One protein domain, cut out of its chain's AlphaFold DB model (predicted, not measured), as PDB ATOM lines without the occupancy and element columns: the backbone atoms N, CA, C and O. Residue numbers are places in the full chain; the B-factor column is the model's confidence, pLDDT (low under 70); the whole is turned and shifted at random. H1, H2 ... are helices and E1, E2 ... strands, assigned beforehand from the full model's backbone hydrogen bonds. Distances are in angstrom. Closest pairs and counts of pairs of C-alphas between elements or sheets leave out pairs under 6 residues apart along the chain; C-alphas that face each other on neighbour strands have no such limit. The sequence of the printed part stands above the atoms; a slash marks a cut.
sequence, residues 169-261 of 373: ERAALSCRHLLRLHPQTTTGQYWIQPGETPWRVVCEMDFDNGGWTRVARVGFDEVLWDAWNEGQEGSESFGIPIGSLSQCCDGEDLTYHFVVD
ATOM      1  N   GLU A 169     129.853 112.054  74.470       83.88
ATOM      2  CA  GLU A 169     130.166 112.704  73.181       83.88
ATOM      3  C   GLU A 169     130.593 111.698  72.098       83.88
ATOM      4  O   GLU A 169     130.631 112.010  70.914       83.88
ATOM      5  N   ARG A 170     130.937 110.486  72.533       84.25
ATOM      6  CA  ARG A 170     131.449 109.361  71.746       84.25
ATOM      7  C   ARG A 170     130.468 108.188  71.754       84.25
ATOM      8  O   ARG A 170     130.852 107.036  71.537       84.25
ATOM      9  N   ALA A 171     129.204 108.462  72.072       88.50
ATOM     10  CA  ALA A 171     128.171 107.454  72.203       88.50
ATOM     11  C   ALA A 171     127.845 106.830  70.839       88.50
ATOM     12  O   ALA A 171     127.594 107.530  69.862       88.50
ATOM     13  N   ALA A 172     127.825 105.503  70.764       88.75
ATOM     14  CA  ALA A 172     127.373 104.816  69.556       88.75
ATOM     15  C   ALA A 172     125.838 104.801  69.489       88.75
ATOM     16  O   ALA A 172     125.185 104.711  70.512       88.75
ATOM     17  N   LEU A 173     125.222 104.797  68.308       87.62
ATOM     18  CA  LEU A 173     123.748 104.696  68.194       87.62
ATOM     19  C   LEU A 173     123.114 103.545  69.003       87.62
ATOM     20  O   LEU A 173     122.095 103.719  69.660       87.62
ATOM     21  N   SER A 174     123.743 102.370  68.996       90.12
ATOM     22  CA  SER A 174     123.306 101.193  69.750       90.12
ATOM     23  C   SER A 174     124.498 100.285  70.054       90.12
ATOM     24  O   SER A 174     125.561 100.410  69.437       90.12
ATOM     25  N   CYS A 175     124.337  99.318  70.962       93.75
ATOM     26  CA  CYS A 175     125.374  98.313  71.218       93.75
ATOM     27  C   CYS A 175     125.710  97.505  69.953       93.75
ATOM     28  O   CYS A 175     126.864  97.142  69.721       93.75
ATOM     29  N   ARG A 176     124.719  97.269  69.084       90.19
ATOM     30  CA  ARG A 176     124.921  96.634  67.779       90.19
ATOM     31  C   ARG A 176     125.734  97.511  66.834       90.19
ATOM     32  O   ARG A 176     126.612  96.998  66.145       90.19
ATOM     33  N   HIS A 177     125.458  98.813  66.793       87.75
ATOM     34  CA  HIS A 177     126.262  99.763  66.026       87.75
ATOM     35  C   HIS A 177     127.715  99.788  66.517       87.75
ATOM     36  O   HIS A 177     128.625  99.660  65.702       87.75
ATOM     37  N   LEU A 178     127.921  99.832  67.837       89.69
ATOM     38  CA  LEU A 178     129.248  99.785  68.448       89.69
ATOM     39  C   LEU A 178     130.023  98.522  68.048       89.69
ATOM     40  O   LEU A 178     131.168  98.612  67.615       89.69
ATOM     41  N   LEU A 179     129.389  97.347  68.131       90.00
ATOM     42  CA  LEU A 179     130.029  96.084  67.764       90.00
ATOM     43  C   LEU A 179     130.373  96.004  66.268       90.00
ATOM     44  O   LEU A 179     131.391  95.420  65.908       90.00
ATOM     45  N   ARG A 180     129.555  96.603  65.390       85.94
ATOM     46  CA  ARG A 180     129.854  96.676  63.948       85.94
ATOM     47  C   ARG A 180     131.078  97.541  63.655       85.94
ATOM     48  O   ARG A 180     131.889  97.152  62.822       85.94
ATOM     49  N   LEU A 181     131.206  98.686  64.329       81.88
ATOM     50  CA  LEU A 181     132.359  99.581  64.176       81.88
ATOM     51  C   LEU A 181     133.625  99.000  64.817       81.88
ATOM     52  O   LEU A 181     134.727  99.153  64.295       81.88
ATOM     53  N   HIS A 182     133.465  98.302  65.940       86.56
ATOM     54  CA  HIS A 182     134.561  97.750  66.723       86.56
ATOM     55  C   HIS A 182     134.296  96.274  67.067       86.56
ATOM     56  O   HIS A 182     133.901  95.966  68.194       86.56
ATOM     57  N   PRO A 183     134.581  95.331  66.146       88.00
ATOM     58  CA  PRO A 183     134.292  93.902  66.336       88.00
ATOM     59  C   PRO A 183     135.023  93.233  67.510       88.00
ATOM     60  O   PRO A 183     134.665  92.134  67.910       88.00
ATOM     61  N   GLN A 184     136.062  93.880  68.049       88.00
ATOM     62  CA  GLN A 184     136.833  93.412  69.210       88.00
ATOM     63  C   GLN A 184     136.246  93.896  70.550       88.00
ATOM     64  O   GLN A 184     136.847  93.681  71.603       88.00
ATOM     65  N   THR A 185     135.121  94.617  70.524       90.81
ATOM     66  CA  THR A 185     134.467  95.125  71.734       90.81
ATOM     67  C   THR A 185     133.909  93.965  72.549       90.81
ATOM     68  O   THR A 185     133.161  93.147  72.026       90.81
ATOM     69  N   THR A 186     134.253  93.910  73.833       94.75
ATOM     70  CA  THR A 186     133.776  92.889  74.778       94.75
ATOM     71  C   THR A 186     132.535  93.361  75.530       94.75
ATOM     72  O   THR A 186     132.240  94.556  75.564       94.75
ATOM     73  N   THR A 187     131.837  92.448  76.207       95.00
ATOM     74  CA  THR A 187     130.727  92.816  77.097       95.00
ATOM     75  C   THR A 187     131.166  93.806  78.179       95.00
ATOM     76  O   THR A 187     132.205  93.640  78.822       95.00
ATOM     77  N   GLY A 188     130.376  94.860  78.390       93.88
ATOM     78  CA  GLY A 188     130.749  95.945  79.294       93.88
ATOM     79  C   GLY A 188     129.780  97.120  79.288       93.88
ATOM     80  O   GLY A 188     128.711  97.070  78.683       93.88
ATOM     81  N   GLN A 189     130.149  98.185  79.998       94.50
ATOM     82  CA  GLN A 189     129.376  99.424  80.022       94.50
ATOM     83  C   GLN A 189     129.865 100.391  78.953       94.50
ATOM     84  O   GLN A 189     131.055 100.705  78.912       94.50
ATOM     85  N   TYR A 190     128.930 100.904  78.162       94.56
ATOM     86  CA  TYR A 190     129.196 101.833  77.073       94.56
ATOM     87  C   TYR A 190     128.118 102.907  77.011       94.56
ATOM     88  O   TYR A 190     126.993 102.719  77.475       94.56
ATOM     89  N   TRP A 191     128.478 104.040  76.433       93.56
ATOM     90  CA  TRP A 191     127.547 105.089  76.073       93.56
ATOM     91  C   TRP A 191     126.931 104.775  74.721       93.56
ATOM     92  O   TRP A 191     127.650 104.548  73.742       93.56
ATOM     93  N   ILE A 192     125.603 104.774  74.682       92.75
ATOM     94  CA  ILE A 192     124.840 104.717  73.446       92.75
ATOM     95  C   ILE A 192     123.892 105.904  73.331       92.75
ATOM     96  O   ILE A 192     123.485 106.459  74.342       92.75
ATOM     97  N   GLN A 193     123.523 106.288  72.121       91.44
ATOM     98  CA  GLN A 193     122.615 107.401  71.875       91.44
ATOM     99  C   GLN A 193     121.593 107.013  70.801       91.44
ATOM    100  O   GLN A 193     121.786 107.317  69.626       91.44
ATOM    101  N   PRO A 194     120.522 106.302  71.197       87.38
ATOM    102  CA  PRO A 194     119.474 105.889  70.268       87.38
ATOM    103  C   PRO A 194     118.501 107.029  69.916       87.38
ATOM    104  O   PRO A 194     117.899 107.022  68.850       87.38
ATOM    105  N   GLY A 195     118.389 108.044  70.781       84.25
ATOM    106  CA  GLY A 195     117.615 109.266  70.543       84.25
ATOM    107  C   GLY A 195     118.431 110.529  70.825       84.25
ATOM    108  O   GLY A 195     119.650 110.546  70.698       84.25
ATOM    109  N   GLU A 196     117.781 111.606  71.262       81.38
ATOM    110  CA  GLU A 196     118.471 112.884  71.510       81.38
ATOM    111  C   GLU A 196     119.429 112.848  72.711       81.38
ATOM    112  O   GLU A 196     120.367 113.639  72.776       81.38
ATOM    113  N   THR A 197     119.205 111.941  73.665       85.81
ATOM    114  CA  THR A 197     119.981 111.859  74.911       85.81
ATOM    115  C   THR A 197     120.860 110.606  74.925       85.81
ATOM    116  O   THR A 197     120.340 109.517  74.664       85.81
ATOM    117  N   PRO A 198     122.167 110.720  75.234       90.69
ATOM    118  CA  PRO A 198     123.040 109.569  75.413       90.69
ATOM    119  C   PRO A 198     122.790 108.885  76.764       90.69
ATOM    120  O   PRO A 198     122.658 109.539  77.795       90.69
ATOM    121  N   TRP A 199     122.803 107.557  76.751       92.25
ATOM    122  CA  TRP A 199     122.581 106.680  77.893       92.25
ATOM    123  C   TRP A 199     123.798 105.803  78.135       92.25
ATOM    124  O   TRP A 199     124.375 105.236  77.206       92.25
ATOM    125  N   ARG A 200     124.162 105.617  79.405       93.12
ATOM    126  CA  ARG A 200     125.182 104.637  79.785       93.12
ATOM    127  C   ARG A 200     124.527 103.287  80.048       93.12
ATOM    128  O   ARG A 200     123.902 103.092  81.083       93.12
ATOM    129  N   VAL A 201     124.720 102.345  79.136       93.19
ATOM    130  CA  VAL A 201     124.079 101.024  79.154       93.19
ATOM    131  C   VAL A 201     125.099  99.908  79.324       93.19
ATOM    132  O   VAL A 201     126.302 100.106  79.155       93.19
ATOM    133  N   VAL A 202     124.617  98.705  79.634       93.62
ATOM    134  CA  VAL A 202     125.419  97.487  79.487       93.62
ATOM    135  C   VAL A 202     125.188  96.928  78.091       93.62
ATOM    136  O   VAL A 202     124.058  96.584  77.744       93.62
ATOM    137  N   CYS A 203     126.262  96.832  77.315       95.12
ATOM    138  CA  CYS A 203     126.276  96.131  76.045       95.12
ATOM    139  C   CYS A 203     126.792  94.711  76.244       95.12
ATOM    140  O   CYS A 203     127.884  94.510  76.777       95.12
ATOM    141  N   GLU A 204     126.019  93.741  75.779       94.00
ATOM    142  CA  GLU A 204     126.414  92.341  75.707       94.00
ATOM    143  C   GLU A 204     126.891  92.025  74.281       94.00
ATOM    144  O   GLU A 204     126.125  92.078  73.314       94.00
ATOM    145  N   MET A 205     128.186  91.738  74.152       94.06
ATOM    146  CA  MET A 205     128.887  91.574  72.876       94.06
ATOM    147  C   MET A 205     129.266  90.124  72.572       94.06
ATOM    148  O   MET A 205     129.548  89.809  71.419       94.06
ATOM    149  N   ASP A 206     129.230  89.237  73.566       90.69
ATOM    150  CA  ASP A 206     129.758  87.879  73.430       90.69
ATOM    151  C   ASP A 206     128.643  86.851  73.153       90.69
ATOM    152  O   ASP A 206     128.865  85.821  72.512       90.69
ATOM    153  N   PHE A 207     127.419  87.129  73.606       87.62
ATOM    154  CA  PHE A 207     126.268  86.236  73.447       87.62
ATOM    155  C   PHE A 207     125.536  86.405  72.102       87.62
ATOM    156  O   PHE A 207     125.200  87.520  71.707       87.62
ATOM    157  N   ASP A 208     125.231  85.290  71.419       86.50
ATOM    158  CA  ASP A 208     124.450  85.220  70.165       86.50
ATOM    159  C   ASP A 208     124.837  86.301  69.136       86.50
ATOM    160  O   ASP A 208     124.021  87.125  68.729       86.50
ATOM    161  N   ASN A 209     126.108  86.331  68.722       88.50
ATOM    162  CA  ASN A 209     126.671  87.332  67.797       88.50
ATOM    163  C   ASN A 209     126.681  88.784  68.315       88.50
ATOM    164  O   ASN A 209     126.912  89.705  67.526       88.50
ATOM    165  N   GLY A 210     126.415  88.992  69.605       90.31
ATOM    166  CA  GLY A 210     126.607  90.250  70.310       90.31
ATOM    167  C   GLY A 210     125.750  91.424  69.839       90.31
ATOM    168  O   GLY A 210     124.868  91.317  68.972       90.31
ATOM    169  N   GLY A 211     126.042  92.586  70.419       92.56
ATOM    170  CA  GLY A 211     125.378  93.847  70.109       92.56
ATOM    171  C   GLY A 211     124.045  94.017  70.831       92.56
ATOM    172  O   GLY A 211     123.190  94.761  70.361       92.56
ATOM    173  N   TRP A 212     123.853  93.311  71.938       94.06
ATOM    174  CA  TRP A 212     122.652  93.382  72.756       94.06
ATOM    175  C   TRP A 212     122.727  94.567  73.712       94.06
ATOM    176  O   TRP A 212     123.703  94.718  74.445       94.06
ATOM    177  N   THR A 213     121.682  95.386  73.737       95.06
ATOM    178  CA  THR A 213     121.552  96.508  74.667       95.06
ATOM    179  C   THR A 213     120.718  96.069  75.859       95.06
ATOM    180  O   THR A 213     119.579  95.648  75.677       95.06
ATOM    181  N   ARG A 214     121.236  96.178  77.088       92.81
ATOM    182  CA  ARG A 214     120.403  95.971  78.280       92.81
ATOM    183  C   ARG A 214     119.460  97.155  78.457       92.81
ATOM    184  O   ARG A 214     119.904  98.243  78.818       92.81
ATOM    185  N   VAL A 215     118.177  96.925  78.197       91.06
ATOM    186  CA  VAL A 215     117.145  97.968  78.171       91.06
ATOM    187  C   VAL A 215     116.364  98.089  79.462       91.06
ATOM    188  O   VAL A 215     115.876  99.171  79.760       91.06
ATOM    189  N   ALA A 216     116.270  97.013  80.235       87.56
ATOM    190  CA  ALA A 216     115.651  97.042  81.547       87.56
ATOM    191  C   ALA A 216     116.361  96.061  82.479       87.56
ATOM    192  O   ALA A 216     116.771  94.972  82.077       87.56
ATOM    193  N   ARG A 217     116.492  96.444  83.739       86.44
ATOM    194  CA  ARG A 217     116.828  95.588  84.866       86.44
ATOM    195  C   ARG A 217     115.833  95.915  85.961       86.44
ATOM    196  O   ARG A 217     115.720  97.081  86.320       86.44
ATOM    197  N   VAL A 218     115.159  94.896  86.472       78.44
ATOM    198  CA  VAL A 218     114.176  95.022  87.548       78.44
ATOM    199  C   VAL A 218     114.577  94.079  88.673       78.44
ATOM    200  O   VAL A 218     114.751  92.880  88.442       78.44
ATOM    201  N   GLY A 219     114.759  94.620  89.874       74.25
ATOM    202  CA  GLY A 219     115.063  93.875  91.089       74.25
ATOM    203  C   GLY A 219     113.829  93.316  91.801       74.25
ATOM    204  O   GLY A 219     112.682  93.522  91.398       74.25
ATOM    205  N   PHE A 220     114.074  92.579  92.883       69.50
ATOM    206  CA  PHE A 220     113.024  92.092  93.781       69.50
ATOM    207  C   PHE A 220     112.343  93.253  94.529       69.50
ATOM    208  O   PHE A 220     113.029  94.076  95.126       69.50
ATOM    209  N   ASP A 221     111.004  93.276  94.532       66.19
ATOM    210  CA  ASP A 221     110.158  94.285  95.213       66.19
ATOM    211  C   ASP A 221     110.303  95.729  94.678       66.19
ATOM    212  O   ASP A 221     109.850  96.687  95.305       66.19
ATOM    213  N   GLU A 222     110.912  95.899  93.500       70.19
ATOM    214  CA  GLU A 222     111.027  97.202  92.840       70.19
ATOM    215  C   GLU A 222     109.799  97.528  91.991       70.19
ATOM    216  O   GLU A 222     109.257  96.670  91.298       70.19
ATOM    217  N   VAL A 223     109.390  98.797  92.008       70.50
ATOM    218  CA  VAL A 223     108.225  99.285  91.265       70.50
ATOM    219  C   VAL A 223     108.515  99.268  89.764       70.50
ATOM    220  O   VAL A 223     109.443  99.927  89.297       70.50
ATOM    221  N   LEU A 224     107.688  98.545  89.009       72.94
ATOM    222  CA  LEU A 224     107.712  98.585  87.547       72.94
ATOM    223  C   LEU A 224     107.348  99.978  87.023       72.94
ATOM    224  O   LEU A 224     106.550 100.700  87.619       72.94
ATOM    225  N   TRP A 225     107.898 100.319  85.865       76.06
ATOM    226  CA  TRP A 225     107.605 101.553  85.147       76.06
ATOM    227  C   TRP A 225     107.340 101.253  83.674       76.06
ATOM    228  O   TRP A 225     107.557 100.130  83.209       76.06
ATOM    229  N   ASP A 226     106.878 102.269  82.952       77.38
ATOM    230  CA  ASP A 226     106.703 102.205  81.507       77.38
ATOM    231  C   ASP A 226     108.081 102.270  80.835       77.38
ATOM    232  O   ASP A 226     108.530 103.327  80.401       77.38
ATOM    233  N   ALA A 227     108.799 101.143  80.783       81.12
ATOM    234  CA  ALA A 227     110.129 101.115  80.169       81.12
ATOM    235  C   ALA A 227     110.089 101.276  78.643       81.12
ATOM    236  O   ALA A 227     111.140 101.395  78.013       81.12
ATOM    237  N   TRP A 228     108.901 101.270  78.032       82.62
ATOM    238  CA  TRP A 228     108.768 101.566  76.615       82.62
ATOM    239  C   TRP A 228     109.061 103.041  76.352       82.62
ATOM    240  O   TRP A 228     109.918 103.364  75.525       82.62
ATOM    241  N   ASN A 229     108.388 103.912  77.104       82.44
ATOM    242  CA  ASN A 229     108.445 105.358  76.917       82.44
ATOM    243  C   ASN A 229     109.426 106.055  77.868       82.44
ATOM    244  O   ASN A 229     109.942 107.127  77.545       82.44
ATOM    245  N   GLU A 230     109.708 105.463  79.027       83.88
ATOM    246  CA  GLU A 230     110.474 106.088  80.100       83.88
ATOM    247  C   GLU A 230     111.757 105.310  80.419       83.88
ATOM    248  O   GLU A 230     111.776 104.091  80.592       83.88
ATOM    249  N   GLY A 231     112.863 106.043  80.538       84.56
ATOM    250  CA  GLY A 231     114.114 105.506  81.058       84.56
ATOM    251  C   GLY A 231     114.271 105.797  82.547       84.56
ATOM    252  O   GLY A 231     113.730 106.772  83.069       84.56
ATOM    253  N   GLN A 232     115.062 104.973  83.225       83.94
ATOM    254  CA  GLN A 232     115.456 105.145  84.616       83.94
ATOM    255  C   GLN A 232     116.979 105.090  84.753       83.94
ATOM    256  O   GLN A 232     117.615 104.097  84.390       83.94
ATOM    257  N   GLU A 233     117.562 106.137  85.345       78.25
ATOM    258  CA  GLU A 233     118.983 106.196  85.700       78.25
ATOM    259  C   GLU A 233     119.186 106.208  87.220       78.25
ATOM    260  O   GLU A 233     118.419 106.814  87.968       78.25
ATOM    261  N   GLY A 234     120.281 105.599  87.682       66.38
ATOM    262  CA  GLY A 234     120.785 105.800  89.044       66.38
ATOM    263  C   GLY A 234     120.077 105.029  90.162       66.38
ATOM    264  O   GLY A 234     120.370 105.301  91.327       66.38
ATOM    265  N   SER A 235     119.198 104.074  89.846       65.69
ATOM    266  CA  SER A 235     118.608 103.150  90.829       65.69
ATOM    267  C   SER A 235     119.126 101.710  90.648       65.69
ATOM    268  O   SER A 235     119.946 101.454  89.761       65.69
ATOM    269  N   GLU A 236     118.735 100.779  91.527       67.94
ATOM    270  CA  GLU A 236     119.046  99.353  91.326       67.94
ATOM    271  C   GLU A 236     118.276  98.797  90.115       67.94
ATOM    272  O   GLU A 236     118.846  98.029  89.325       67.94
ATOM    273  N   SER A 237     117.054  99.294  89.904       69.62
ATOM    274  CA  SER A 237     116.370  99.307  88.615       69.62
ATOM    275  C   SER A 237     117.030 100.276  87.634       69.62
ATOM    276  O   SER A 237     117.346 101.430  87.934       69.62
ATOM    277  N   PHE A 238     117.260  99.802  86.421       82.88
ATOM    278  CA  PHE A 238     117.845 100.614  85.362       82.88
ATOM    279  C   PHE A 238     117.133 100.309  84.065       82.88
ATOM    280  O   PHE A 238     116.888  99.142  83.762       82.88
ATOM    281  N   GLY A 239     116.888 101.326  83.253       85.06
ATOM    282  CA  GLY A 239     116.478 101.087  81.886       85.06
ATOM    283  C   GLY A 239     116.546 102.318  81.018       85.06
ATOM    284  O   GLY A 239     116.596 103.441  81.505       85.06
ATOM    285  N   ILE A 240     116.545 102.085  79.716       90.06
ATOM    286  CA  ILE A 240     116.411 103.135  78.709       90.06
ATOM    287  C   ILE A 240     115.040 102.980  78.050       90.06
ATOM    288  O   ILE A 240     114.533 101.856  78.028       90.06
ATOM    289  N   PRO A 241     114.465 104.046  77.468       89.06
ATOM    290  CA  PRO A 241     113.221 103.922  76.720       89.06
ATOM    291  C   PRO A 241     113.407 102.912  75.585       89.06
ATOM    292  O   PRO A 241     114.160 103.175  74.643       89.06
ATOM    293  N   ILE A 242     112.765 101.746  75.666       88.12
ATOM    294  CA  ILE A 242     112.934 100.668  74.679       88.12
ATOM    295  C   ILE A 242     112.524 101.164  73.292       88.12
ATOM    296  O   ILE A 242     113.213 100.873  72.315       88.12
ATOM    297  N   GLY A 243     111.468 101.981  73.220       83.88
ATOM    298  CA  GLY A 243     110.996 102.568  71.971       83.88
ATOM    299  C   GLY A 243     112.048 103.430  71.268       83.88
ATOM    300  O   GLY A 243     112.018 103.536  70.050       83.88
ATOM    301  N   SER A 244     113.033 103.976  71.994       88.06
ATOM    302  CA  SER A 244     114.118 104.750  71.373       88.06
ATOM    303  C   SER A 244     115.062 103.903  70.521       88.06
ATOM    304  O   SER A 244     115.677 104.431  69.604       88.06
ATOM    305  N   LEU A 245     115.180 102.598  70.802       86.81
ATOM    306  CA  LEU A 245     115.995 101.681  70.000       86.81
ATOM    307  C   LEU A 245     115.298 101.229  68.719       86.81
ATOM    308  O   LEU A 245     115.957 100.685  67.839       86.81
ATOM    309  N   SER A 246     113.980 101.389  68.638       85.50
ATOM    310  CA  SER A 246     113.215 100.990  67.468       85.50
ATOM    311  C   SER A 246     113.290 102.079  66.402       85.50
ATOM    312  O   SER A 246     112.969 103.242  66.645       85.50
ATOM    313  N   GLN A 247     113.719 101.696  65.205       77.19
ATOM    314  CA  GLN A 247     113.787 102.564  64.034       77.19
ATOM    315  C   GLN A 247     112.487 102.532  63.228       77.19
ATOM    316  O   GLN A 247     112.240 103.435  62.423       77.19
ATOM    317  N   CYS A 248     111.641 101.518  63.426       75.19
ATOM    318  CA  CYS A 248     110.343 101.453  62.776       75.19
ATOM    319  C   CYS A 248     109.262 100.781  63.622       75.19
ATOM    320  O   CYS A 248     109.510  99.905  64.444       75.19
ATOM    321  N   CYS A 249     108.029 101.205  63.336       74.94
ATOM    322  CA  CYS A 249     106.805 100.481  63.655       74.94
ATOM    323  C   CYS A 249     106.700  99.982  65.103       74.94
ATOM    324  O   CYS A 249     106.198  98.899  65.358       74.94
ATOM    325  N   ASP A 250     107.141 100.785  66.072       76.44
ATOM    326  CA  ASP A 250     106.865 100.511  67.483       76.44
ATOM    327  C   ASP A 250     107.465  99.147  67.940       76.44
ATOM    328  O   ASP A 250     106.804  98.287  68.525       76.44
ATOM    329  N   GLY A 251     108.745  98.905  67.645       76.81
ATOM    330  CA  GLY A 251     109.515  97.765  68.169       76.81
ATOM    331  C   GLY A 251     109.467  96.478  67.369       76.81
ATOM    332  O   GLY A 251     109.961  95.457  67.841       76.81
ATOM    333  N   GLU A 252     108.852  96.478  66.196       78.88
ATOM    334  CA  GLU A 252     108.759  95.290  65.334       78.88
ATOM    335  C   GLU A 252     110.124  94.842  64.813       78.88
ATOM    336  O   GLU A 252     110.358  93.658  64.590       78.88
ATOM    337  N   ASP A 253     111.049  95.787  64.708       79.88
ATOM    338  CA  ASP A 253     112.451  95.592  64.362       79.88
ATOM    339  C   ASP A 253     113.325  95.125  65.536       79.88
ATOM    340  O   ASP A 253     114.519  94.865  65.359       79.88
ATOM    341  N   LEU A 254     112.759  95.010  66.740       83.69
ATOM    342  CA  LEU A 254     113.486  94.600  67.933       83.69
ATOM    343  C   LEU A 254     113.295  93.116  68.235       83.69
ATOM    344  O   LEU A 254     112.204  92.559  68.198       83.69
ATOM    345  N   THR A 255     114.392  92.489  68.643       84.19
ATOM    346  CA  THR A 255     114.406  91.160  69.252       84.19
ATOM    347  C   THR A 255     114.829  91.253  70.704       84.19
ATOM    348  O   THR A 255     115.704  92.047  71.061       84.19
ATOM    349  N   TYR A 256     114.241  90.389  71.529       82.88
ATOM    350  CA  TYR A 256     114.447  90.370  72.970       82.88
ATOM    351  C   TYR A 256     115.154  89.103  73.450       82.88
ATOM    352  O   TYR A 256     114.941  87.997  72.938       82.88
ATOM    353  N   HIS A 257     115.968  89.275  74.487       83.44
ATOM    354  CA  HIS A 257     116.594  88.207  75.251       83.44
ATOM    355  C   HIS A 257     116.488  88.510  76.747       83.44
ATOM    356  O   HIS A 257     116.595  89.662  77.169       83.44
ATOM    357  N   PHE A 258     116.290  87.467  77.550       79.12
ATOM    358  CA  PHE A 258     116.020  87.590  78.978       79.12
ATOM    359  C   PHE A 258     117.073  86.844  79.794       79.12
ATOM    360  O   PHE A 258     117.425  85.697  79.499       79.12
ATOM    361  N   VAL A 259     117.538  87.500  80.852       80.19
ATOM    362  CA  VAL A 259     118.425  86.922  81.864       80.19
ATOM    363  C   VAL A 259     117.722  87.029  83.207       80.19
ATOM    364  O   VAL A 259     117.281  88.109  83.588       80.19
ATOM    365  N   VAL A 260     117.604  85.920  83.932       74.56
ATOM    366  CA  VAL A 260     116.954  85.893  85.247       74.56
ATOM    367  C   VAL A 260     117.929  85.326  86.260       74.56
ATOM    368  O   VAL A 260     118.461  84.242  86.057       74.56
ATOM    369  N   ASP A 261     118.199  86.079  87.326       73.06
ATOM    370  CA  ASP A 261     119.148  85.698  88.383       73.06
ATOM    371  C   ASP A 261     120.536  85.288  87.856       73.06
ATOM    372  O   ASP A 261     121.216  84.418  88.402       73.06
TER     373      ASP A 261
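This is residues 169 to 261 of the 373 residues of an uncharacterized protein of Myxococcales bacterium (UniProt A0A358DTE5). Little regular structure: a strongly twisted antiparallel meander, neighbour beside neighbour as E1 E2 E3, has H1 standing at one end, while residues 220 to 241 fold back to E3. Of 93 printed residues, 37 are in named elements, H1 E1 E2 E3 H2 E4, class mixed. It is compact, radius of gyration of the C-alphas 12.9 A, spanning 37 by 30 by 27 A.

Find E1, residues 188 to 192, from C-alpha 188 at (130.749, 95.945, 79.294). E2 is 199 to 204; E3, 212 to 219, runs 19.8 A, bending 54 degrees at 215. H1 is 175 to 181, H2 242 to 245. E4, 254 to 260, runs 19.7 A to C-alpha 260 at (116.954, 85.893, 85.247).

Within hydrogen-bond range, find N 190 and O 201, 2.9 A, in hairpin E1 and E2, and N 204 and O 212, 2.8 A, in hairpin E2 and E3. H1 stands up from the sheet at 69 degrees; its closest C-alphas to E2 are Cys 175 and Cys 203, 5.4 A. Every O i to N i+4 pair in H1 is within range; H2, too short for one, only grazes the sheet. E4 pairs with no named strand; E3 and E4 are near each other.

The printed part has no cut; the C-alphas farthest apart are Leu 181 and Asp 221, 38.5 A. E3 to H2 is a long link, 22 residues; pLDDT is under 70 at 220 to 221 and 234 to 237.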